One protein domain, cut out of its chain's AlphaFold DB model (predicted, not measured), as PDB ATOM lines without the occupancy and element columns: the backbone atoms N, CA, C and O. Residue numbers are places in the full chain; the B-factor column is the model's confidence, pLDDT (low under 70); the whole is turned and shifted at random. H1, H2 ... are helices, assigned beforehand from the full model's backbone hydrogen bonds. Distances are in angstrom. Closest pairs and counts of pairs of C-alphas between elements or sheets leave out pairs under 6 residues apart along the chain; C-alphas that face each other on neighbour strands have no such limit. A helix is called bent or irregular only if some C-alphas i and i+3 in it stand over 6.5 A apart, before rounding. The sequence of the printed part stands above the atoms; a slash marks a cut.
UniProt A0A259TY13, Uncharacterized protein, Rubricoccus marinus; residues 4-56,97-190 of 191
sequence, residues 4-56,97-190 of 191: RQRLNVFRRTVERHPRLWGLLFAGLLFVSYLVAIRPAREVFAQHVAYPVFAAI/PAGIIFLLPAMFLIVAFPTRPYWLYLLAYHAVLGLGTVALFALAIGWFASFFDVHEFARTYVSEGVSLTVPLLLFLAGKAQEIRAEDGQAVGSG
ATOM      1  N   ARG A   4     -61.871  16.727  19.707       87.12
ATOM      2  CA  ARG A   4     -60.675  17.577  19.867       87.12
ATOM      3  C   ARG A   4     -60.499  18.084  21.301       87.12
ATOM      4  O   ARG A   4     -59.384  18.095  21.812       87.12
ATOM      5  N   GLN A   5     -61.588  18.464  21.972       86.38
ATOM      6  CA  GLN A   5     -61.533  18.895  23.373       86.38
ATOM      7  C   GLN A   5     -61.093  17.753  24.300       86.38
ATOM      8  O   GLN A   5     -60.277  17.991  25.187       86.38
ATOM      9  N   ARG A   6     -61.560  16.515  24.074       86.81
ATOM     10  CA  ARG A   6     -61.144  15.342  24.871       86.81
ATOM     11  C   ARG A   6     -59.653  15.044  24.711       86.81
ATOM     12  O   ARG A   6     -58.970  14.810  25.705       86.81
ATOM     13  N   LEU A   7     -59.144  15.124  23.480       84.56
ATOM     14  CA  LEU A   7     -57.732  14.883  23.174       84.56
ATOM     15  C   LEU A   7     -56.820  15.921  23.848       84.56
ATOM     16  O   LEU A   7     -55.793  15.572  24.422       84.56
ATOM     17  N   ASN A   8     -57.244  17.188  23.856       85.62
ATOM     18  CA  ASN A   8     -56.513  18.268  24.517       85.62
ATOM     19  C   ASN A   8     -56.498  18.127  26.045       85.62
ATOM     20  O   ASN A   8     -55.488  18.444  26.671       85.62
ATOM     21  N   VAL A   9     -57.596  17.667  26.655       85.94
ATOM     22  CA  VAL A   9     -57.649  17.406  28.104       85.94
ATOM     23  C   VAL A   9     -56.731  16.244  28.468       85.94
ATOM     24  O   VAL A   9     -55.911  16.383  29.370       85.94
ATOM     25  N   PHE A  10     -56.811  15.136  27.729       83.19
ATOM     26  CA  PHE A  10     -55.944  13.981  27.941       83.19
ATOM     27  C   PHE A  10     -54.461  14.351  27.829       83.19
ATOM     28  O   PHE A  10     -53.683  14.050  28.732       83.19
ATOM     29  N   ARG A  11     -54.087  15.086  26.775       84.38
ATOM     30  CA  ARG A  11     -52.713  15.553  26.573       84.38
ATOM     31  C   ARG A  11     -52.204  16.371  27.763       84.38
ATOM     32  O   ARG A  11     -51.131  16.067  28.272       84.38
ATOM     33  N   ARG A  12     -52.999  17.323  28.269       85.88
ATOM     34  CA  ARG A  12     -52.633  18.109  29.462       85.88
ATOM     35  C   ARG A  12     -52.450  17.242  30.707       85.88
ATOM     36  O   ARG A  12     -51.561  17.511  31.506       85.88
ATOM     37  N   THR A  13     -53.277  16.216  30.892       84.00
ATOM     38  CA  THR A  13     -53.151  15.295  32.032       84.00
ATOM     39  C   THR A  13     -51.865  14.476  31.954       84.00
ATOM     40  O   THR A  13     -51.188  14.309  32.968       84.00
ATOM     41  N   VAL A  14     -51.498  14.002  30.760       82.75
ATOM     42  CA  VAL A  14     -50.241  13.271  30.545       82.75
ATOM     43  C   VAL A  14     -49.036  14.186  30.764       82.75
ATOM     44  O   VAL A  14     -48.099  13.802  31.457       82.75
ATOM     45  N   GLU A  15     -49.090  15.419  30.257       84.94
ATOM     46  CA  GLU A  15     -48.024  16.421  30.414       84.94
ATOM     47  C   GLU A  15     -47.807  16.842  31.878       84.94
ATOM     48  O   GLU A  15     -46.684  17.173  32.249       84.94
ATOM     49  N   ARG A  16     -48.832  16.769  32.741       90.38
ATOM     50  CA  ARG A  16     -48.677  17.025  34.187       90.38
ATOM     51  C   ARG A  16     -47.881  15.940  34.914       90.38
ATOM     52  O   ARG A  16     -47.172  16.251  35.866       90.38
ATOM     53  N   HIS A  17     -48.002  14.680  34.493       90.56
ATOM     54  CA  HIS A  17     -47.369  13.536  35.164       90.56
ATOM     55  C   HIS A  17     -46.762  12.535  34.164       90.56
ATOM     56  O   HIS A  17     -47.134  11.356  34.166       90.56
ATOM     57  N   PRO A  18     -45.797  12.956  33.326       88.12
ATOM     58  CA  PRO A  18     -45.321  12.157  32.195       88.12
ATOM     59  C   PRO A  18     -44.705  10.823  32.630       88.12
ATOM     60  O   PRO A  18     -44.874   9.813  31.952       88.12
ATOM     61  N   ARG A  19     -44.059  10.786  33.804       90.19
ATOM     62  CA  ARG A  19     -43.438   9.571  34.357       90.19
ATOM     63  C   ARG A  19     -44.461   8.497  34.720       90.19
ATOM     64  O   ARG A  19     -44.267   7.340  34.370       90.19
ATOM     65  N   LEU A  20     -45.553   8.872  35.393       92.31
ATOM     66  CA  LEU A  20     -46.586   7.917  35.815       92.31
ATOM     67  C   LEU A  20     -47.285   7.299  34.603       92.31
ATOM     68  O   LEU A  20     -47.452   6.085  34.538       92.31
ATOM     69  N   TRP A  21     -47.630   8.126  33.614       91.62
ATOM     70  CA  TRP A  21     -48.245   7.655  32.374       91.62
ATOM     71  C   TRP A  21     -47.286   6.824  31.522       91.62
ATOM     72  O   TRP A  21     -47.693   5.790  31.001       91.62
ATOM     73  N   GLY A  22     -46.013   7.218  31.426       92.25
ATOM     74  CA  GLY A  22     -44.986   6.429  30.744       92.25
ATOM     75  C   GLY A  22     -44.822   5.039  31.357       92.25
ATOM     76  O   GLY A  22     -44.830   4.048  30.634       92.25
ATOM     77  N   LEU A  23     -44.763   4.943  32.690       95.19
ATOM     78  CA  LEU A  23     -44.693   3.656  33.392       95.19
ATOM     79  C   LEU A  23     -45.958   2.817  33.196       95.19
ATOM     80  O   LEU A  23     -45.855   1.622  32.930       95.19
ATOM     81  N   LEU A  24     -47.140   3.436  33.277       95.69
ATOM     82  CA  LEU A  24     -48.409   2.756  33.018       95.69
ATOM     83  C   LEU A  24     -48.432   2.164  31.601       95.69
ATOM     84  O   LEU A  24     -48.718   0.983  31.436       95.69
ATOM     85  N   PHE A  25     -48.096   2.954  30.580       95.50
ATOM     86  CA  PHE A  25     -48.089   2.491  29.192       95.50
ATOM     87  C   PHE A  25     -47.006   1.449  28.919       95.50
ATOM     88  O   PHE A  25     -47.260   0.508  28.171       95.50
ATOM     89  N   ALA A  26     -45.831   1.562  29.541       96.19
ATOM     90  CA  ALA A  26     -44.793   0.541  29.441       96.19
ATOM     91  C   ALA A  26     -45.245  -0.777  30.091       96.19
ATOM     92  O   ALA A  26     -45.025  -1.845  29.525       96.19
ATOM     93  N   GLY A  27     -45.939  -0.705  31.232       97.56
ATOM     94  CA  GLY A  27     -46.571  -1.858  31.873       97.56
ATOM     95  C   GLY A  27     -47.659  -2.489  31.003       97.56
ATOM     96  O   GLY A  27     -47.678  -3.707  30.836       97.56
ATOM     97  N   LEU A  28     -48.516  -1.675  30.375       97.12
ATOM     98  CA  LEU A  28     -49.492  -2.168  29.399       97.12
ATOM     99  C   LEU A  28     -48.805  -2.857  28.217       97.12
ATOM    100  O   LEU A  28     -49.211  -3.957  27.860       97.12
ATOM    101  N   LEU A  29     -47.756  -2.257  27.643       96.69
ATOM    102  CA  LEU A  29     -46.998  -2.873  26.554       96.69
ATOM    103  C   LEU A  29     -46.409  -4.219  26.984       96.69
ATOM    104  O   LEU A  29     -46.484  -5.172  26.216       96.69
ATOM    105  N   PHE A  30     -45.858  -4.319  28.192       97.81
ATOM    106  CA  PHE A  30     -45.322  -5.574  28.721       97.81
ATOM    107  C   PHE A  30     -46.398  -6.667  28.804       97.81
ATOM    108  O   PHE A  30     -46.189  -7.785  28.337       97.81
ATOM    109  N   VAL A  31     -47.585  -6.339  29.323       98.00
ATOM    110  CA  VAL A  31     -48.715  -7.281  29.366       98.00
ATOM    111  C   VAL A  31     -49.179  -7.651  27.955       98.00
ATOM    112  O   VAL A  31     -49.330  -8.831  27.648       98.00
ATOM    113  N   SER A  32     -49.346  -6.670  27.061       96.25
ATOM    114  CA  SER A  32     -49.684  -6.911  25.653       96.25
ATOM    115  C   SER A  32     -48.627  -7.753  24.942       96.25
ATOM    116  O   SER A  32     -48.961  -8.565  24.082       96.25
ATOM    117  N   TYR A  33     -47.357  -7.607  25.311       96.38
ATOM    118  CA  TYR A  33     -46.284  -8.419  24.773       96.38
ATOM    119  C   TYR A  33     -46.463  -9.887  25.156       96.38
ATOM    120  O   TYR A  33     -46.397 -10.749  24.285       96.38
ATOM    121  N   LEU A  34     -46.749 -10.178  26.426       97.00
ATOM    122  CA  LEU A  34     -46.951 -11.549  26.895       97.00
ATOM    123  C   LEU A  34     -48.216 -12.196  26.318       97.00
ATOM    124  O   LEU A  34     -48.190 -13.378  25.996       97.00
ATOM    125  N   VAL A  35     -49.304 -11.432  26.192       97.25
ATOM    126  CA  VAL A  35     -50.628 -11.965  25.822       97.25
ATOM    127  C   VAL A  35     -50.874 -11.968  24.312       97.25
ATOM    128  O   VAL A  35     -51.615 -12.816  23.826       97.25
ATOM    129  N   ALA A  36     -50.281 -11.040  23.560       96.06
ATOM    130  CA  ALA A  36     -50.550 -10.888  22.129       96.06
ATOM    131  C   ALA A  36     -49.290 -11.009  21.271       96.06
ATOM    132  O   ALA A  36     -49.257 -11.830  20.359       96.06
ATOM    133  N   ILE A  37     -48.242 -10.227  21.548       95.12
ATOM    134  CA  ILE A  37     -47.073 -10.170  20.649       95.12
ATOM    135  C   ILE A  37     -46.301 -11.489  20.670       95.12
ATOM    136  O   ILE A  37     -45.968 -12.014  19.612       95.12
ATOM    137  N   ARG A  38     -46.038 -12.058  21.849       94.88
ATOM    138  CA  ARG A  38     -45.330 -13.334  21.979       94.88
ATOM    139  C   ARG A  38     -46.100 -14.484  21.308       94.88
ATOM    140  O   ARG A  38     -45.499 -15.107  20.438       94.88
ATOM    141  N   PRO A  39     -47.400 -14.708  21.577       96.31
ATOM    142  CA  PRO A  39     -48.172 -15.706  20.834       96.31
ATOM    143  C   PRO A  39     -48.225 -15.436  19.325       96.31
ATOM    144  O   PRO A  39     -48.135 -16.361  18.527       96.31
ATOM    145  N   ALA A  40     -48.307 -14.171  18.897       96.31
ATOM    146  CA  ALA A  40     -48.280 -13.835  17.474       96.31
ATOM    147  C   ALA A  40     -46.954 -14.225  16.800       96.31
ATOM    148  O   ALA A  40     -46.963 -14.626  15.638       96.31
ATOM    149  N   ARG A  41     -45.820 -14.153  17.513       96.38
ATOM    150  CA  ARG A  41     -44.516 -14.630  17.016       96.38
ATOM    151  C   ARG A  41     -44.513 -16.141  16.796       96.38
ATOM    152  O   ARG A  41     -43.992 -16.591  15.781       96.38
ATOM    153  N   GLU A  42     -45.117 -16.900  17.706       95.44
ATOM    154  CA  GLU A  42     -45.273 -18.357  17.592       95.44
ATOM    155  C   GLU A  42     -46.174 -18.713  16.402       95.44
ATOM    156  O   GLU A  42     -45.780 -19.482  15.527       95.44
ATOM    157  N   VAL A  43     -47.338 -18.062  16.294       96.56
ATOM    158  CA  VAL A  43     -48.257 -18.232  15.158       96.56
ATOM    159  C   VAL A  43     -47.562 -17.901  13.840       96.56
ATOM    160  O   VAL A  43     -47.695 -18.655  12.880       96.56
ATOM    161  N   PHE A  44     -46.800 -16.809  13.787       96.81
ATOM    162  CA  PHE A  44     -46.053 -16.409  12.598       96.81
ATOM    163  C   PHE A  44     -44.980 -17.439  12.219       96.81
ATOM    164  O   PHE A  44     -44.883 -17.822  11.055       96.81
ATOM    165  N   ALA A  45     -44.209 -17.937  13.186       96.88
ATOM    166  CA  ALA A  45     -43.228 -18.987  12.934       96.88
ATOM    167  C   ALA A  45     -43.898 -20.265  12.401       96.88
ATOM    168  O   ALA A  45     -43.465 -20.801  11.385       96.88
ATOM    169  N   GLN A  46     -44.992 -20.700  13.027       96.50
ATOM    170  CA  GLN A  46     -45.701 -21.935  12.684       96.50
ATOM    171  C   GLN A  46     -46.461 -21.869  11.353       96.50
ATOM    172  O   GLN A  46     -46.493 -22.851  10.618       96.50
ATOM    173  N   HIS A  47     -47.091 -20.736  11.035       96.81
ATOM    174  CA  HIS A  47     -47.999 -20.625   9.885       96.81
ATOM    175  C   HIS A  47     -47.391 -19.891   8.691       96.81
ATOM    176  O   HIS A  47     -47.965 -19.928   7.605       96.81
ATOM    177  N   VAL A  48     -46.249 -19.221   8.866       97.12
ATOM    178  CA  VAL A  48     -45.575 -18.487   7.786       97.12
ATOM    179  C   VAL A  48     -44.173 -19.028   7.562       97.12
ATOM    180  O   VAL A  48     -43.901 -19.560   6.492       97.12
ATOM    181  N   ALA A  49     -43.286 -18.930   8.553       97.50
ATOM    182  CA  ALA A  49     -41.878 -19.266   8.347       97.50
ATOM    183  C   ALA A  49     -41.664 -20.768   8.106       97.50
ATOM    184  O   ALA A  49     -41.081 -21.147   7.094       97.50
ATOM    185  N   TYR A  50     -42.187 -21.622   8.991       97.00
ATOM    186  CA  TYR A  50     -42.034 -23.072   8.882       97.00
ATOM    187  C   TYR A  50     -42.587 -23.626   7.556       97.00
ATOM    188  O   TYR A  50     -41.828 -24.297   6.857       97.00
ATOM    189  N   PRO A  51     -43.828 -23.308   7.123       97.50
ATOM    190  CA  PRO A  51     -44.342 -23.783   5.842       97.50
ATOM    191  C   PRO A  51     -43.523 -23.285   4.652       97.50
ATOM    192  O   PRO A  51     -43.280 -24.051   3.724       97.50
ATOM    193  N   VAL A  52     -43.060 -22.028   4.683       97.69
ATOM    194  CA  VAL A  52     -42.202 -21.478   3.625       97.69
ATOM    195  C   VAL A  52     -40.896 -22.258   3.528       97.69
ATOM    196  O   VAL A  52     -40.496 -22.598   2.422       97.69
ATOM    197  N   PHE A  53     -40.248 -22.572   4.651       97.00
ATOM    198  CA  PHE A  53     -38.980 -23.307   4.658       97.00
ATOM    199  C   PHE A  53     -39.160 -24.781   4.285       97.00
ATOM    200  O   PHE A  53     -38.378 -25.312   3.500       97.00
ATOM    201  N   ALA A  54     -40.209 -25.430   4.795       96.12
ATOM    202  CA  ALA A  54     -40.509 -26.833   4.518       96.12
ATOM    203  C   ALA A  54     -40.949 -27.080   3.063       96.12
ATOM    204  O   ALA A  54     -40.750 -28.173   2.538       96.12
ATOM    205  N   ALA A  55     -41.523 -26.076   2.393       97.19
ATOM    206  CA  ALA A  55     -41.935 -26.173   0.992       97.19
ATOM    207  C   ALA A  55     -40.769 -26.075  -0.014       97.19
ATOM    208  O   ALA A  55     -40.983 -26.228  -1.218       97.19
ATOM    209  N   ILE A  56     -39.542 -25.802   0.441       96.81
ATOM    210  CA  ILE A  56     -38.374 -25.659  -0.434       96.81
ATOM    211  C   ILE A  56     -37.897 -27.046  -0.880       96.81
ATOM    212  O   ILE A  56     -37.194 -27.736  -0.144       96.81
ATOM    213  N   PRO A  97     -39.180 -12.260  14.710       91.25
ATOM    214  CA  PRO A  97     -38.714 -10.956  15.173       91.25
ATOM    215  C   PRO A  97     -39.540 -10.457  16.363       91.25
ATOM    216  O   PRO A  97     -40.471 -11.113  16.822       91.25
ATOM    217  N   ALA A  98     -39.226  -9.253  16.839       90.12
ATOM    218  CA  ALA A  98     -39.940  -8.584  17.924       90.12
ATOM    219  C   ALA A  98     -39.881  -9.327  19.275       90.12
ATOM    220  O   ALA A  98     -40.860  -9.351  20.011       90.12
ATOM    221  N   GLY A  99     -38.735  -9.934  19.604       91.50
ATOM    222  CA  GLY A  99     -38.466 -10.524  20.922       91.50
ATOM    223  C   GLY A  99     -38.072  -9.488  21.987       91.50
ATOM    224  O   GLY A  99     -38.484  -8.329  21.944       91.50
ATOM    225  N   ILE A 100     -37.208  -9.878  22.929       92.00
ATOM    226  CA  ILE A 100     -36.748  -8.984  24.011       92.00
ATOM    227  C   ILE A 100     -36.049  -7.714  23.488       92.00
ATOM    228  O   ILE A 100     -36.217  -6.636  24.057       92.00
ATOM    229  N   ILE A 101     -35.345  -7.835  22.356       90.31
ATOM    230  CA  ILE A 101     -34.645  -6.743  21.659       90.31
ATOM    231  C   ILE A 101     -35.625  -5.689  21.111       90.31
ATOM    232  O   ILE A 101     -35.246  -4.539  20.945       90.31
ATOM    233  N   PHE A 102     -36.898  -6.034  20.898       94.00
ATOM    234  CA  PHE A 102     -37.956  -5.059  20.611       94.00
ATOM    235  C   PHE A 102     -38.580  -4.506  21.893       94.00
ATOM    236  O   PHE A 102     -38.804  -3.301  22.003       94.00
ATOM    237  N   LEU A 103     -38.871  -5.383  22.858       95.69
ATOM    238  CA  LEU A 103     -39.624  -5.028  24.058       95.69
ATOM    239  C   LEU A 103     -38.914  -3.954  24.886       95.69
ATOM    240  O   LEU A 103     -39.532  -2.946  25.224       95.69
ATOM    241  N   LEU A 104     -37.626  -4.143  25.193       95.81
ATOM    242  CA  LEU A 104     -36.897  -3.200  26.048       95.81
ATOM    243  C   LEU A 104     -36.794  -1.808  25.408       95.81
ATOM    244  O   LEU A 104     -37.153  -0.830  26.073       95.81
ATOM    245  N   PRO A 105     -36.406  -1.667  24.125       95.44
ATOM    246  CA  PRO A 105     -36.358  -0.347  23.512       95.44
ATOM    247  C   PRO A 105     -37.742   0.265  23.279       95.44
ATOM    248  O   PRO A 105     -37.897   1.477  23.406       95.44
ATOM    249  N   ALA A 106     -38.775  -0.538  23.010       96.44
ATOM    250  CA  ALA A 106     -40.150  -0.052  22.932       96.44
ATOM    251  C   ALA A 106     -40.638   0.509  24.280       96.44
ATOM    252  O   ALA A 106     -41.214   1.597  24.319       96.44
ATOM    253  N   MET A 107     -40.359  -0.181  25.391       96.94
ATOM    254  CA  MET A 107     -40.648   0.320  26.739       96.94
ATOM    255  C   MET A 107     -39.880   1.611  27.029       96.94
ATOM    256  O   MET A 107     -40.466   2.570  27.530       96.94
ATOM    257  N   PHE A 108     -38.597   1.672  26.662       95.88
ATOM    258  CA  PHE A 108     -37.800   2.892  26.780       95.88
ATOM    259  C   PHE A 108     -38.422   4.054  25.994       95.88
ATOM    260  O   PHE A 108     -38.611   5.132  26.554       95.88
ATOM    261  N   LEU A 109     -38.809   3.836  24.732       94.75
ATOM    262  CA  LEU A 109     -39.463   4.851  23.901       94.75
ATOM    263  C   LEU A 109     -40.763   5.361  24.525       94.75
ATOM    264  O   LEU A 109     -41.028   6.558  24.472       94.75
ATOM    265  N   ILE A 110     -41.560   4.480  25.132       95.56
ATOM    266  CA  ILE A 110     -42.798   4.864  25.819       95.56
ATOM    267  C   ILE A 110     -42.505   5.717  27.057       95.56
ATOM    268  O   ILE A 110     -43.177   6.721  27.281       95.56
ATOM    269  N   VAL A 111     -41.508   5.346  27.862       94.44
ATOM    270  CA  VAL A 111     -41.152   6.100  29.074       94.44
ATOM    271  C   VAL A 111     -40.535   7.455  28.721       94.44
ATOM    272  O   VAL A 111     -40.873   8.460  29.346       94.44
ATOM    273  N   ALA A 112     -39.660   7.497  27.715       91.19
ATOM    274  CA  ALA A 112     -39.003   8.718  27.259       91.19
ATOM    275  C   ALA A 112     -39.964   9.658  26.510       91.19
ATOM    276  O   ALA A 112     -39.852  10.876  26.630       91.19
ATOM    277  N   PHE A 113     -40.924   9.105  25.762       90.56
ATOM    278  CA  PHE A 113     -41.836   9.858  24.899       90.56
ATOM    279  C   PHE A 113     -43.297   9.382  25.033       90.56
ATOM    280  O   PHE A 113     -43.893   8.941  24.050       90.56
ATOM    281  N   PRO A 114     -43.939   9.524  26.208       89.00
ATOM    282  CA  PRO A 114     -45.249   8.916  26.493       89.00
ATOM    283  C   PRO A 114     -46.400   9.426  25.616       89.00
ATOM    284  O   PRO A 114     -47.440   8.781  25.515       89.00
ATOM    285  N   THR A 115     -46.238  10.585  24.975       87.88
ATOM    286  CA  THR A 115     -47.237  11.179  24.072       87.88
ATOM    287  C   THR A 115     -47.002  10.849  22.599       87.88
ATOM    288  O   THR A 115     -47.849  11.178  21.767       87.88
ATOM    289  N   ARG A 116     -45.872  10.217  22.249       89.31
ATOM    290  CA  ARG A 116     -45.515   9.882  20.865       89.31
ATOM    291  C   ARG A 116     -45.461   8.363  20.691       89.31
ATOM    292  O   ARG A 116     -44.725   7.693  21.409       89.31
ATOM    293  N   PRO A 117     -46.176   7.789  19.711       92.75
ATOM    294  CA  PRO A 117     -46.256   6.340  19.546       92.75
ATOM    295  C   PRO A 117     -45.023   5.763  18.823       92.75
ATOM    296  O   PRO A 117     -45.157   4.961  17.904       92.75
ATOM    297  N   TYR A 118     -43.804   6.164  19.204       93.06
ATOM    298  CA  TYR A 118     -42.574   5.741  18.519       93.06
ATOM    299  C   TYR A 118     -42.367   4.224  18.521       93.06
ATOM    300  O   TYR A 118     -41.848   3.664  17.557       93.06
ATOM    301  N   TRP A 119     -42.850   3.551  19.562       94.19
ATOM    302  CA  TRP A 119     -42.821   2.097  19.666       94.19
ATOM    303  C   TRP A 119     -43.594   1.389  18.536       94.19
ATOM    304  O   TRP A 119     -43.210   0.285  18.155       94.19
ATOM    305  N   LEU A 120     -44.630   2.012  17.952       95.00
ATOM    306  CA  LEU A 120     -45.367   1.439  16.814       95.00
ATOM    307  C   LEU A 120     -44.515   1.402  15.544       95.00
ATOM    308  O   LEU A 120     -44.574   0.425  14.802       95.00
ATOM    309  N   TYR A 121     -43.695   2.427  15.304       94.25
ATOM    310  CA  TYR A 121     -42.759   2.422  14.175       94.25
ATOM    311  C   TYR A 121     -41.693   1.343  14.358       94.25
ATOM    312  O   TYR A 121     -41.351   0.653  13.401       94.25
ATOM    313  N   LEU A 122     -41.221   1.149  15.594       93.88
ATOM    314  CA  LEU A 122     -40.292   0.068  15.913       93.88
ATOM    315  C   LEU A 122     -40.931  -1.314  15.698       93.88
ATOM    316  O   LEU A 122     -40.276  -2.211  15.170       93.88
ATOM    317  N   LEU A 123     -42.207  -1.486  16.057       94.44
ATOM    318  CA  LEU A 123     -42.952  -2.724  15.809       94.44
ATOM    319  C   LEU A 123     -43.115  -2.986  14.306       94.44
ATOM    320  O   LEU A 123     -42.846  -4.092  13.843       94.44
ATOM    321  N   ALA A 124     -43.504  -1.966  13.538       95.19
ATOM    322  CA  ALA A 124     -43.640  -2.063  12.087       95.19
ATOM    323  C   ALA A 124     -42.305  -2.416  11.413       95.19
ATOM    324  O   ALA A 124     -42.265  -3.289  10.549       95.19
ATOM    325  N   TYR A 125     -41.207  -1.799  11.858       93.94
ATOM    326  CA  TYR A 125     -39.858  -2.139  11.411       93.94
ATOM    327  C   TYR A 125     -39.539  -3.622  11.644       93.94
ATOM    328  O   TYR A 125     -39.119  -4.306  10.715       93.94
ATOM    329  N   HIS A 126     -39.811  -4.150  12.843       94.62
ATOM    330  CA  HIS A 126     -39.592  -5.568  13.141       94.62
ATOM    331  C   HIS A 126     -40.482  -6.498  12.314       94.62
ATOM    332  O   HIS A 126     -40.035  -7.580  11.944       94.62
ATOM    333  N   ALA A 127     -41.718  -6.100  12.004       94.31
ATOM    334  CA  ALA A 127     -42.602  -6.885  11.147       94.31
ATOM    335  C   ALA A 127     -42.055  -6.986   9.712       94.31
ATOM    336  O   ALA A 127     -41.969  -8.083   9.158       94.31
ATOM    337  N   VAL A 128     -41.617  -5.860   9.137       94.94
ATOM    338  CA  VAL A 128     -40.989  -5.820   7.805       94.94
ATOM    339  C   VAL A 128     -39.686  -6.616   7.799       94.94
ATOM    340  O   VAL A 128     -39.470  -7.434   6.904       94.94
ATOM    341  N   LEU A 129     -38.844  -6.432   8.820       92.19
ATOM    342  CA  LEU A 129     -37.601  -7.183   8.973       92.19
ATOM    343  C   LEU A 129     -37.874  -8.686   9.102       92.19
ATOM    344  O   LEU A 129     -37.188  -9.481   8.473       92.19
ATOM    345  N   GLY A 130     -38.917  -9.078   9.836       93.19
ATOM    346  CA  GLY A 130     -39.388 -10.458   9.931       93.19
ATOM    347  C   GLY A 130     -39.617 -11.094   8.574       93.19
ATOM    348  O   GLY A 130     -38.987 -12.095   8.251       93.19
ATOM    349  N   LEU A 131     -40.468 -10.473   7.759       95.50
ATOM    350  CA  LEU A 131     -40.759 -10.947   6.406       95.50
ATOM    351  C   LEU A 131     -39.498 -10.999   5.533       95.50
ATOM    352  O   LEU A 131     -39.269 -11.989   4.841       95.50
ATOM    353  N   GLY A 132     -38.646  -9.972   5.607       94.62
ATOM    354  CA  GLY A 132     -37.376  -9.940   4.881       94.62
ATOM    355  C   GLY A 132     -36.441 -11.082   5.284       94.62
ATOM    356  O   GLY A 132     -35.866 -11.747   4.426       94.62
ATOM    357  N   THR A 133     -36.328 -11.367   6.584       94.44
ATOM    358  CA  THR A 133     -35.491 -12.469   7.077       94.44
ATOM    359  C   THR A 133     -36.039 -13.838   6.695       94.44
ATOM    360  O   THR A 133     -35.230 -14.713   6.417       94.44
ATOM    361  N   VAL A 134     -37.361 -14.022   6.601       96.25
ATOM    362  CA  VAL A 134     -37.948 -15.257   6.046       96.25
ATOM    363  C   VAL A 134     -37.493 -15.446   4.598       96.25
ATOM    364  O   VAL A 134     -37.015 -16.519   4.246       96.25
ATOM    365  N   ALA A 135     -37.566 -14.406   3.764       95.62
ATOM    366  CA  ALA A 135     -37.123 -14.501   2.372       95.62
ATOM    367  C   ALA A 135     -35.622 -14.827   2.255       95.62
ATOM    368  O   ALA A 135     -35.244 -15.726   1.506       95.62
ATOM    369  N   LEU A 136     -34.768 -14.142   3.025       94.31
ATOM    370  CA  LEU A 136     -33.322 -14.398   3.037       94.31
ATOM    371  C   LEU A 136     -33.000 -15.821   3.504       94.31
ATOM    372  O   LEU A 136     -32.190 -16.508   2.889       94.31
ATOM    373  N   PHE A 137     -33.663 -16.280   4.561       94.94
ATOM    374  CA  PHE A 137     -33.431 -17.606   5.117       94.94
ATOM    375  C   PHE A 137     -33.926 -18.714   4.174       94.94
ATOM    376  O   PHE A 137     -33.238 -19.712   3.979       94.94
ATOM    377  N   ALA A 138     -35.051 -18.503   3.484       96.12
ATOM    378  CA  ALA A 138     -35.514 -19.399   2.426       96.12
ATOM    379  C   ALA A 138     -34.505 -19.491   1.263       96.12
ATOM    380  O   ALA A 138     -34.201 -20.583   0.783       96.12
ATOM    381  N   LEU A 139     -33.922 -18.361   0.843       95.50
ATOM    382  CA  LEU A 139     -32.853 -18.352  -0.165       95.50
ATOM    383  C   LEU A 139     -31.600 -19.104   0.309       95.50
ATOM    384  O   LEU A 139     -30.938 -19.757  -0.504       95.50
ATOM    385  N   ALA A 140     -31.294 -19.046   1.607       94.25
ATOM    386  CA  ALA A 140     -30.155 -19.738   2.202       94.25
ATOM    387  C   ALA A 140     -30.304 -21.267   2.179       94.25
ATOM    388  O   ALA A 140     -29.380 -21.994   1.785       94.25
ATOM    389  N   ILE A 141     -31.499 -21.744   2.539       94.31
ATOM    390  CA  ILE A 141     -31.865 -23.162   2.490       94.31
ATOM    391  C   ILE A 141     -31.850 -23.665   1.041       94.31
ATOM    392  O   ILE A 141     -31.264 -24.710   0.755       94.31
ATOM    393  N   GLY A 142     -32.471 -22.925   0.118       94.94
ATOM    394  CA  GLY A 142     -32.702 -23.408  -1.243       94.94
ATOM    395  C   GLY A 142     -31.510 -23.283  -2.192       94.94
ATOM    396  O   GLY A 142     -31.270 -24.180  -2.998       94.94
ATOM    397  N   TRP A 143     -30.743 -22.190  -2.116       93.56
ATOM    398  CA  TRP A 143     -29.800 -21.850  -3.190       93.56
ATOM    399  C   TRP A 143     -28.389 -21.499  -2.723       93.56
ATOM    400  O   TRP A 143     -27.441 -22.092  -3.239       93.56
ATOM    401  N   PHE A 144     -28.205 -20.579  -1.768       93.19
ATOM    402  CA  PHE A 144     -26.861 -20.060  -1.464       93.19
ATOM    403  C   PHE A 144     -26.543 -20.032   0.028       93.19
ATOM    404  O   PHE A 144     -27.183 -19.321   0.792       93.19
ATOM    405  N   ALA A 145     -25.471 -20.727   0.426       89.00
ATOM    406  CA  ALA A 145     -25.008 -20.767   1.815       89.00
ATOM    407  C   ALA A 145     -24.755 -19.371   2.409       89.00
ATOM    408  O   ALA A 145     -25.105 -19.128   3.556       89.00
ATOM    409  N   SER A 146     -24.229 -18.444   1.602       91.44
ATOM    410  CA  SER A 146     -23.897 -17.078   2.023       91.44
ATOM    411  C   SER A 146     -25.098 -16.269   2.517       91.44
ATOM    412  O   SER A 146     -24.922 -15.268   3.204       91.44
ATOM    413  N   PHE A 147     -26.335 -16.663   2.189       91.25
ATOM    414  CA  PHE A 147     -27.513 -15.999   2.750       91.25
ATOM    415  C   PHE A 147     -27.739 -16.327   4.231       91.25
ATOM    416  O   PHE A 147     -28.428 -15.551   4.893       91.25
ATOM    417  N   PHE A 148     -27.139 -17.394   4.777       89.25
ATOM    418  CA  PHE A 148     -27.087 -17.587   6.229       89.25
ATOM    419  C   PHE A 148     -26.244 -16.491   6.886       89.25
ATOM    420  O   PHE A 148     -26.725 -15.861   7.824       89.25
ATOM    421  N   ASP A 149     -25.084 -16.160   6.314       90.62
ATOM    422  CA  ASP A 149     -24.231 -15.070   6.810       90.62
ATOM    423  C   ASP A 149     -24.938 -13.710   6.698       90.62
ATOM    424  O   ASP A 149     -24.899 -12.895   7.616       90.62
ATOM    425  N   VAL A 150     -25.644 -13.459   5.586       90.88
ATOM    426  CA  VAL A 150     -26.442 -12.229   5.412       90.88
ATOM    427  C   VAL A 150     -27.592 -12.171   6.420       90.88
ATOM    428  O   VAL A 150     -27.890 -11.099   6.951       90.88
ATOM    429  N   HIS A 151     -28.247 -13.301   6.698       88.06
ATOM    430  CA  HIS A 151     -29.292 -13.383   7.714       88.06
ATOM    431  C   HIS A 151     -28.737 -13.096   9.113       88.06
ATOM    432  O   HIS A 151     -29.317 -12.288   9.841       88.06
ATOM    433  N   GLU A 152     -27.606 -13.703   9.470       87.56
ATOM    434  CA  GLU A 152     -26.930 -13.473  10.744       87.56
ATOM    435  C   GLU A 152     -26.483 -12.014  10.869       87.56
ATOM    436  O   GLU A 152     -26.773 -11.362  11.870       87.56
ATOM    437  N   PHE A 153     -25.898 -11.444   9.815       89.31
ATOM    438  CA  PHE A 153     -25.542 -10.030   9.766       89.31
ATOM    439  C   PHE A 153     -26.765  -9.125   9.976       89.31
ATOM    440  O   PHE A 153     -26.720  -8.187  10.775       89.31
ATOM    441  N   ALA A 154     -27.880  -9.401   9.292       87.50
ATOM    442  CA  ALA A 154     -29.113  -8.635   9.450       87.50
ATOM    443  C   ALA A 154     -29.682  -8.759  10.873       87.50
ATOM    444  O   ALA A 154     -30.167  -7.780  11.445       87.50
ATOM    445  N   ARG A 155     -29.598  -9.941  11.483       84.69
ATOM    446  CA  ARG A 155     -30.022 -10.151  12.866       84.69
ATOM    447  C   ARG A 155     -29.144  -9.359  13.836       84.69
ATOM    448  O   ARG A 155     -29.686  -8.578  14.611       84.69
ATOM    449  N   THR A 156     -27.828  -9.507  13.756       83.25
ATOM    450  CA  THR A 156     -26.877  -8.930  14.715       83.25
ATOM    451  C   THR A 156     -26.728  -7.422  14.537       83.25
ATOM    452  O   THR A 156     -26.879  -6.661  15.483       83.25
ATOM    453  N   TYR A 157     -26.489  -6.938  13.320       84.50
ATOM    454  CA  TYR A 157     -26.149  -5.525  13.112       84.50
ATOM    455  C   TYR A 157     -27.357  -4.659  12.779       84.50
ATOM    456  O   TYR A 157     -27.437  -3.512  13.218       84.50
ATOM    457  N   VAL A 158     -28.314  -5.186  12.014       85.94
ATOM    458  CA  VAL A 158     -29.460  -4.393  11.550       85.94
ATOM    459  C   VAL A 158     -30.578  -4.398  12.592       85.94
ATOM    460  O   VAL A 158     -31.065  -3.333  12.966       85.94
ATOM    461  N   SER A 159     -30.969  -5.558  13.127       81.88
ATOM    462  CA  SER A 159     -32.027  -5.624  14.146       81.88
ATOM    463  C   SER A 159     -31.586  -4.995  15.469       81.88
ATOM    464  O   SER A 159     -32.246  -4.072  15.954       81.88
ATOM    465  N   GLU A 160     -30.467  -5.443  16.047       84.25
ATOM    466  CA  GLU A 160     -30.000  -4.934  17.346       84.25
ATOM    467  C   GLU A 160     -29.521  -3.488  17.233       84.25
ATOM    468  O   GLU A 160     -29.924  -2.635  18.029       84.25
ATOM    469  N   GLY A 161     -28.745  -3.188  16.187       84.25
ATOM    470  CA  GLY A 161     -28.235  -1.847  15.932       84.25
ATOM    471  C   GLY A 161     -29.355  -0.819  15.807       84.25
ATOM    472  O   GLY A 161     -29.321   0.197  16.500       84.25
ATOM    473  N   VAL A 162     -30.390  -1.080  15.003       83.31
ATOM    474  CA  VAL A 162     -31.528  -0.150  14.864       83.31
ATOM    475  C   VAL A 162     -32.344  -0.069  16.152       83.31
ATOM    476  O   VAL A 162     -32.709   1.033  16.567       83.31
ATOM    477  N   SER A 163     -32.592  -1.204  16.810       84.50
ATOM    478  CA  SER A 163     -33.406  -1.255  18.030       84.50
ATOM    479  C   SER A 163     -32.786  -0.489  19.193       84.50
ATOM    480  O   SER A 163     -33.521   0.029  20.025       84.50
ATOM    481  N   LEU A 164     -31.459  -0.355  19.240       87.94
ATOM    482  CA  LEU A 164     -30.761   0.415  20.271       87.94
ATOM    483  C   LEU A 164     -30.449   1.847  19.823       87.94
ATOM    484  O   LEU A 164     -30.703   2.806  20.555       87.94
ATOM    485  N   THR A 165     -29.934   2.006  18.603       86.94
ATOM    486  CA  THR A 165     -29.426   3.292  18.110       86.94
ATOM    487  C   THR A 165     -30.555   4.279  17.859       86.94
ATOM    488  O   THR A 165     -30.438   5.442  18.239       86.94
ATOM    489  N   VAL A 166     -31.674   3.851  17.264       87.56
ATOM    490  CA  VAL A 166     -32.770   4.779  16.939       87.56
ATOM    491  C   VAL A 166     -33.397   5.374  18.202       87.56
ATOM    492  O   VAL A 166     -33.495   6.602  18.275       87.56
ATOM    493  N   PRO A 167     -33.773   4.586  19.228       87.88
ATOM    494  CA  PRO A 167     -34.295   5.158  20.467       87.88
ATOM    495  C   PRO A 167     -33.309   6.088  21.168       87.88
ATOM    496  O   PRO A 167     -33.716   7.144  21.656       87.88
ATOM    497  N   LEU A 168     -32.019   5.740  21.167       90.19
ATOM    498  CA  LEU A 168     -30.975   6.582  21.741       90.19
ATOM    499  C   LEU A 168     -30.844   7.917  20.996       90.19
ATOM    500  O   LEU A 168     -30.848   8.972  21.626       90.19
ATOM    501  N   LEU A 169     -30.777   7.897  19.663       90.62
ATOM    502  CA  LEU A 169     -30.683   9.114  18.854       90.62
ATOM    503  C   LEU A 169     -31.917  10.004  19.020       90.62
ATOM    504  O   LEU A 169     -31.776  11.219  19.147       90.62
ATOM    505  N   LEU A 170     -33.117   9.417  19.076       89.81
ATOM    506  CA  LEU A 170     -34.345  10.165  19.353       89.81
ATOM    507  C   LEU A 170     -34.293  10.828  20.733       89.81
ATOM    508  O   LEU A 170     -34.655  12.000  20.855       89.81
ATOM    509  N   PHE A 171     -33.812  10.114  21.753       90.31
ATOM    510  CA  PHE A 171     -33.620  10.651  23.102       90.31
ATOM    511  C   PHE A 171     -32.650  11.837  23.122       90.31
ATOM    512  O   PHE A 171     -32.992  12.904  23.635       90.31
ATOM    513  N   LEU A 172     -31.475  11.687  22.508       92.06
ATOM    514  CA  LEU A 172     -30.466  12.746  22.435       92.06
ATOM    515  C   LEU A 172     -30.965  13.963  21.647       92.06
ATOM    516  O   LEU A 172     -30.772  15.098  22.081       92.06
ATOM    517  N   ALA A 173     -31.659  13.744  20.528       89.62
ATOM    518  CA  ALA A 173     -32.249  14.818  19.736       89.62
ATOM    519  C   ALA A 173     -33.327  15.583  20.520       89.62
ATOM    520  O   ALA A 173     -33.363  16.813  20.470       89.62
ATOM    521  N   GLY A 174     -34.171  14.872  21.278       86.69
ATOM    522  CA  GLY A 174     -35.155  15.485  22.170       86.69
ATOM    523  C   GLY A 174     -34.495  16.361  23.235       86.69
ATOM    524  O   GLY A 174     -34.873  17.517  23.402       86.69
ATOM    525  N   LYS A 175     -33.438  15.857  23.884       88.38
ATOM    526  CA  LYS A 175     -32.685  16.617  24.893       88.38
ATOM    527  C   LYS A 175     -31.988  17.851  24.331       88.38
ATOM    528  O   LYS A 175     -32.027  18.907  24.955       88.38
ATOM    529  N   ALA A 176     -31.412  17.756  23.138       87.94
ATOM    530  CA  ALA A 176     -30.790  18.900  22.480       87.94
ATOM    531  C   ALA A 176     -31.804  20.011  22.140       87.94
ATOM    532  O   ALA A 176     -31.457  21.190  22.171       87.94
ATOM    533  N   GLN A 177     -33.052  19.653  21.817       87.06
ATOM    534  CA  GLN A 177     -34.121  20.626  21.566       87.06
ATOM    535  C   GLN A 177     -34.590  21.325  22.848       87.06
ATOM    536  O   GLN A 177     -34.849  22.524  22.798       87.06
ATOM    537  N   GLU A 178     -34.666  20.605  23.972       85.50
ATOM    538  CA  GLU A 178     -35.007  21.178  25.284       85.50
ATOM    539  C   GLU A 178     -33.994  22.258  25.698       85.50
ATOM    540  O   GLU A 178     -34.391  23.391  25.953       85.50
ATOM    541  N   ILE A 179     -32.691  21.952  25.638       84.31
ATOM    542  CA  ILE A 179     -31.615  22.891  26.016       84.31
ATOM    543  C   ILE A 179     -31.668  24.174  25.171       84.31
ATOM    544  O   ILE A 179     -31.652  25.280  25.698       84.31
ATOM    545  N   ARG A 180     -31.819  24.042  23.845       87.00
ATOM    546  CA  ARG A 180     -31.914  25.207  22.945       87.00
ATOM    547  C   ARG A 180     -33.139  26.082  23.222       87.00
ATOM    548  O   ARG A 180     -33.098  27.282  22.960       87.00
ATOM    549  N   ALA A 181     -34.239  25.489  23.685       86.81
ATOM    550  CA  ALA A 181     -35.450  26.230  24.018       86.81
ATOM    551  C   ALA A 181     -35.287  27.039  25.315       86.81
ATOM    552  O   ALA A 181     -35.787  28.161  25.386       86.81
ATOM    553  N   GLU A 182     -34.569  26.499  26.304       85.62
ATOM    554  CA  GLU A 182     -34.237  27.194  27.554       85.62
ATOM    555  C   GLU A 182     -33.315  28.397  27.295       85.62
ATOM    556  O   GLU A 182     -33.621  29.511  27.731       85.62
ATOM    557  N   ASP A 183     -32.267  28.214  26.485       86.25
ATOM    558  CA  ASP A 183     -31.338  29.288  26.107       86.25
ATOM    559  C   ASP A 183     -32.050  30.444  25.378       86.25
ATOM    560  O   ASP A 183     -31.800  31.620  25.647       86.25
ATOM    561  N   GLY A 184     -32.984  30.127  24.474       81.44
ATOM    562  CA  GLY A 184     -33.746  31.132  23.727       81.44
ATOM    563  C   GLY A 184     -34.713  31.954  24.589       81.44
ATOM    564  O   GLY A 184     -34.954  33.125  24.292       81.44
ATOM    565  N   GLN A 185     -35.252  31.376  25.667       77.62
ATOM    566  CA  GLN A 185     -36.134  32.091  26.597       77.62
ATOM    567  C   GLN A 185     -35.355  33.043  27.513       77.62
ATOM    568  O   GLN A 185     -35.814  34.162  27.739       77.62
ATOM    569  N   ALA A 186     -34.166  32.643  27.973       72.94
ATOM    570  CA  ALA A 186     -33.312  33.472  28.827       72.94
ATOM    571  C   ALA A 186     -32.873  34.781  28.142       72.94
ATOM    572  O   ALA A 186     -32.785  35.824  28.788       72.94
ATOM    573  N   VAL A 187     -32.648  34.748  26.824       76.12
ATOM    574  CA  VAL A 187     -32.290  35.935  26.028       76.12
ATOM    575  C   VAL A 187     -33.487  36.877  25.827       76.12
ATOM    576  O   VAL A 187     -33.308  38.091  25.771       76.12
ATOM    577  N   GLY A 188     -34.711  36.345  25.747       68.94
ATOM    578  CA  GLY A 188     -35.927  37.130  25.510       68.94
ATOM    579  C   GLY A 188     -36.499  37.841  26.743       68.94
ATOM    580  O   GLY A 188     -37.199  38.833  26.586       68.94
ATOM    581  N   SER A 189     -36.207  37.372  27.959       72.69
ATOM    582  CA  SER A 189     -36.696  37.979  29.211       72.69
ATOM    583  C   SER A 189     -35.813  39.106  29.766       72.69
ATOM    584  O   SER A 189     -36.125  39.658  30.817       72.69
ATOM    585  N   GLY A 190     -34.688  39.405  29.108       66.69
ATOM    586  CA  GLY A 190     -33.748  40.464  29.498       66.69
ATOM    587  C   GLY A 190     -33.965  41.815  28.805       66.69
ATOM    588  O   GLY A 190     -33.104  42.685  28.931       66.69
TER     589      GLY A 190
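This is residues 4 to 56 and 97 to 190 of the 191 residues of an uncharacterized protein of Rubricoccus marinus (UniProt A0A259TY13). A long rod of mostly aligned helices: H3 and H4 run along the middle, the long H5 packs on them along one side, and the bent H2 lies on the other side, its arm H2a on H3 and its arm H2b on H4. The short H1 turns off sideways where H2 begins, and residues 4 to 9 at its outer end stick out, as do residues 175 to 190 at the far end of H5. The printed part has 147 residues with five named helices, H1 to H5 in chain order, and no named strand; the class is all helix. It is loose, with a radius of gyration of the C-alphas of 20.1 A, and the C-alphas span 71 by 32 by 24 A.

H1 is residues 4 to 16, beginning at C-alpha 4 at (-60.675, 17.577, 19.867). H2, residues 18 to 54, was assigned as one helix by its hydrogen bonds but is bent: C-alphas 35 and 38 are 6.7 A apart. Its arms are H2a, residues 18 to 35, 25.5 A long, and H2b, residues 38 to 54, 22.6 A long. H2b is itself irregular, with C-alphas 47 and 50 6.52 A apart, and has a kink of 26 degrees near residue 45. H3 is residues 100 to 112. H4, residues 118 to 142, is 36.6 A long and begins at C-alpha 118 at (-42.574, 5.741, 18.519). H5, residues 146 to 188, is 60.3 A long and ends at C-alpha 188 at (-35.927, 37.130, 25.510).

H3, H4 and H5 form an up-and-down bundle, each helix running against the one before it. The hairpin of H3 and H4 has a shallow tilt of 17 degrees; its closest C-alphas, of Ala 106 and Trp 119, are 4.7 A apart, and H4 touches H3 with residues 118 to 126 alone. In the hairpin of H4 and H5 the closest C-alphas are those of Ala 140 and Phe 147, 4.6 A apart. H5 touches H3 with residues 160 to 171 alone, the closest C-alphas being those of Leu 109 and Pro 167, 6.2 A apart. H2a touches H3 at a shallow tilt of 23 degrees, opposite ways, with the C-alphas of Gly 22 and Val 111 closest at 4.2 A. H2b touches H4 with residues 49 to 53 alone, closest at the C-alphas of Phe 53 and Ala 138, 5.7 A. H2a and H2b are both apart from H5. H1 is close to H2a but not clearly touching, about perpendicular at 76 degrees; the C-alphas of Val 14 and Trp 21 are closest, 6.2 A apart. Every O i to N i+4 pair is within hydrogen-bond range in H1, H2a and H4, against 11 of 13 in H2b, 8 of 9 in H3 and 35 of 39 in H5.

The two C-alphas farthest apart, of Ala 55 and Gly 190, are 72.9 A from each other. Residues 57 to 96 are not printed, and C-alphas 56 and 97 are 21.4 A apart across this cut. The links printed whole, H1 to H2, H3 to H4 and H4 to H5, are tight. The mean pLDDT of the printed part is 90.9, and residues 188 and 190 are under 70.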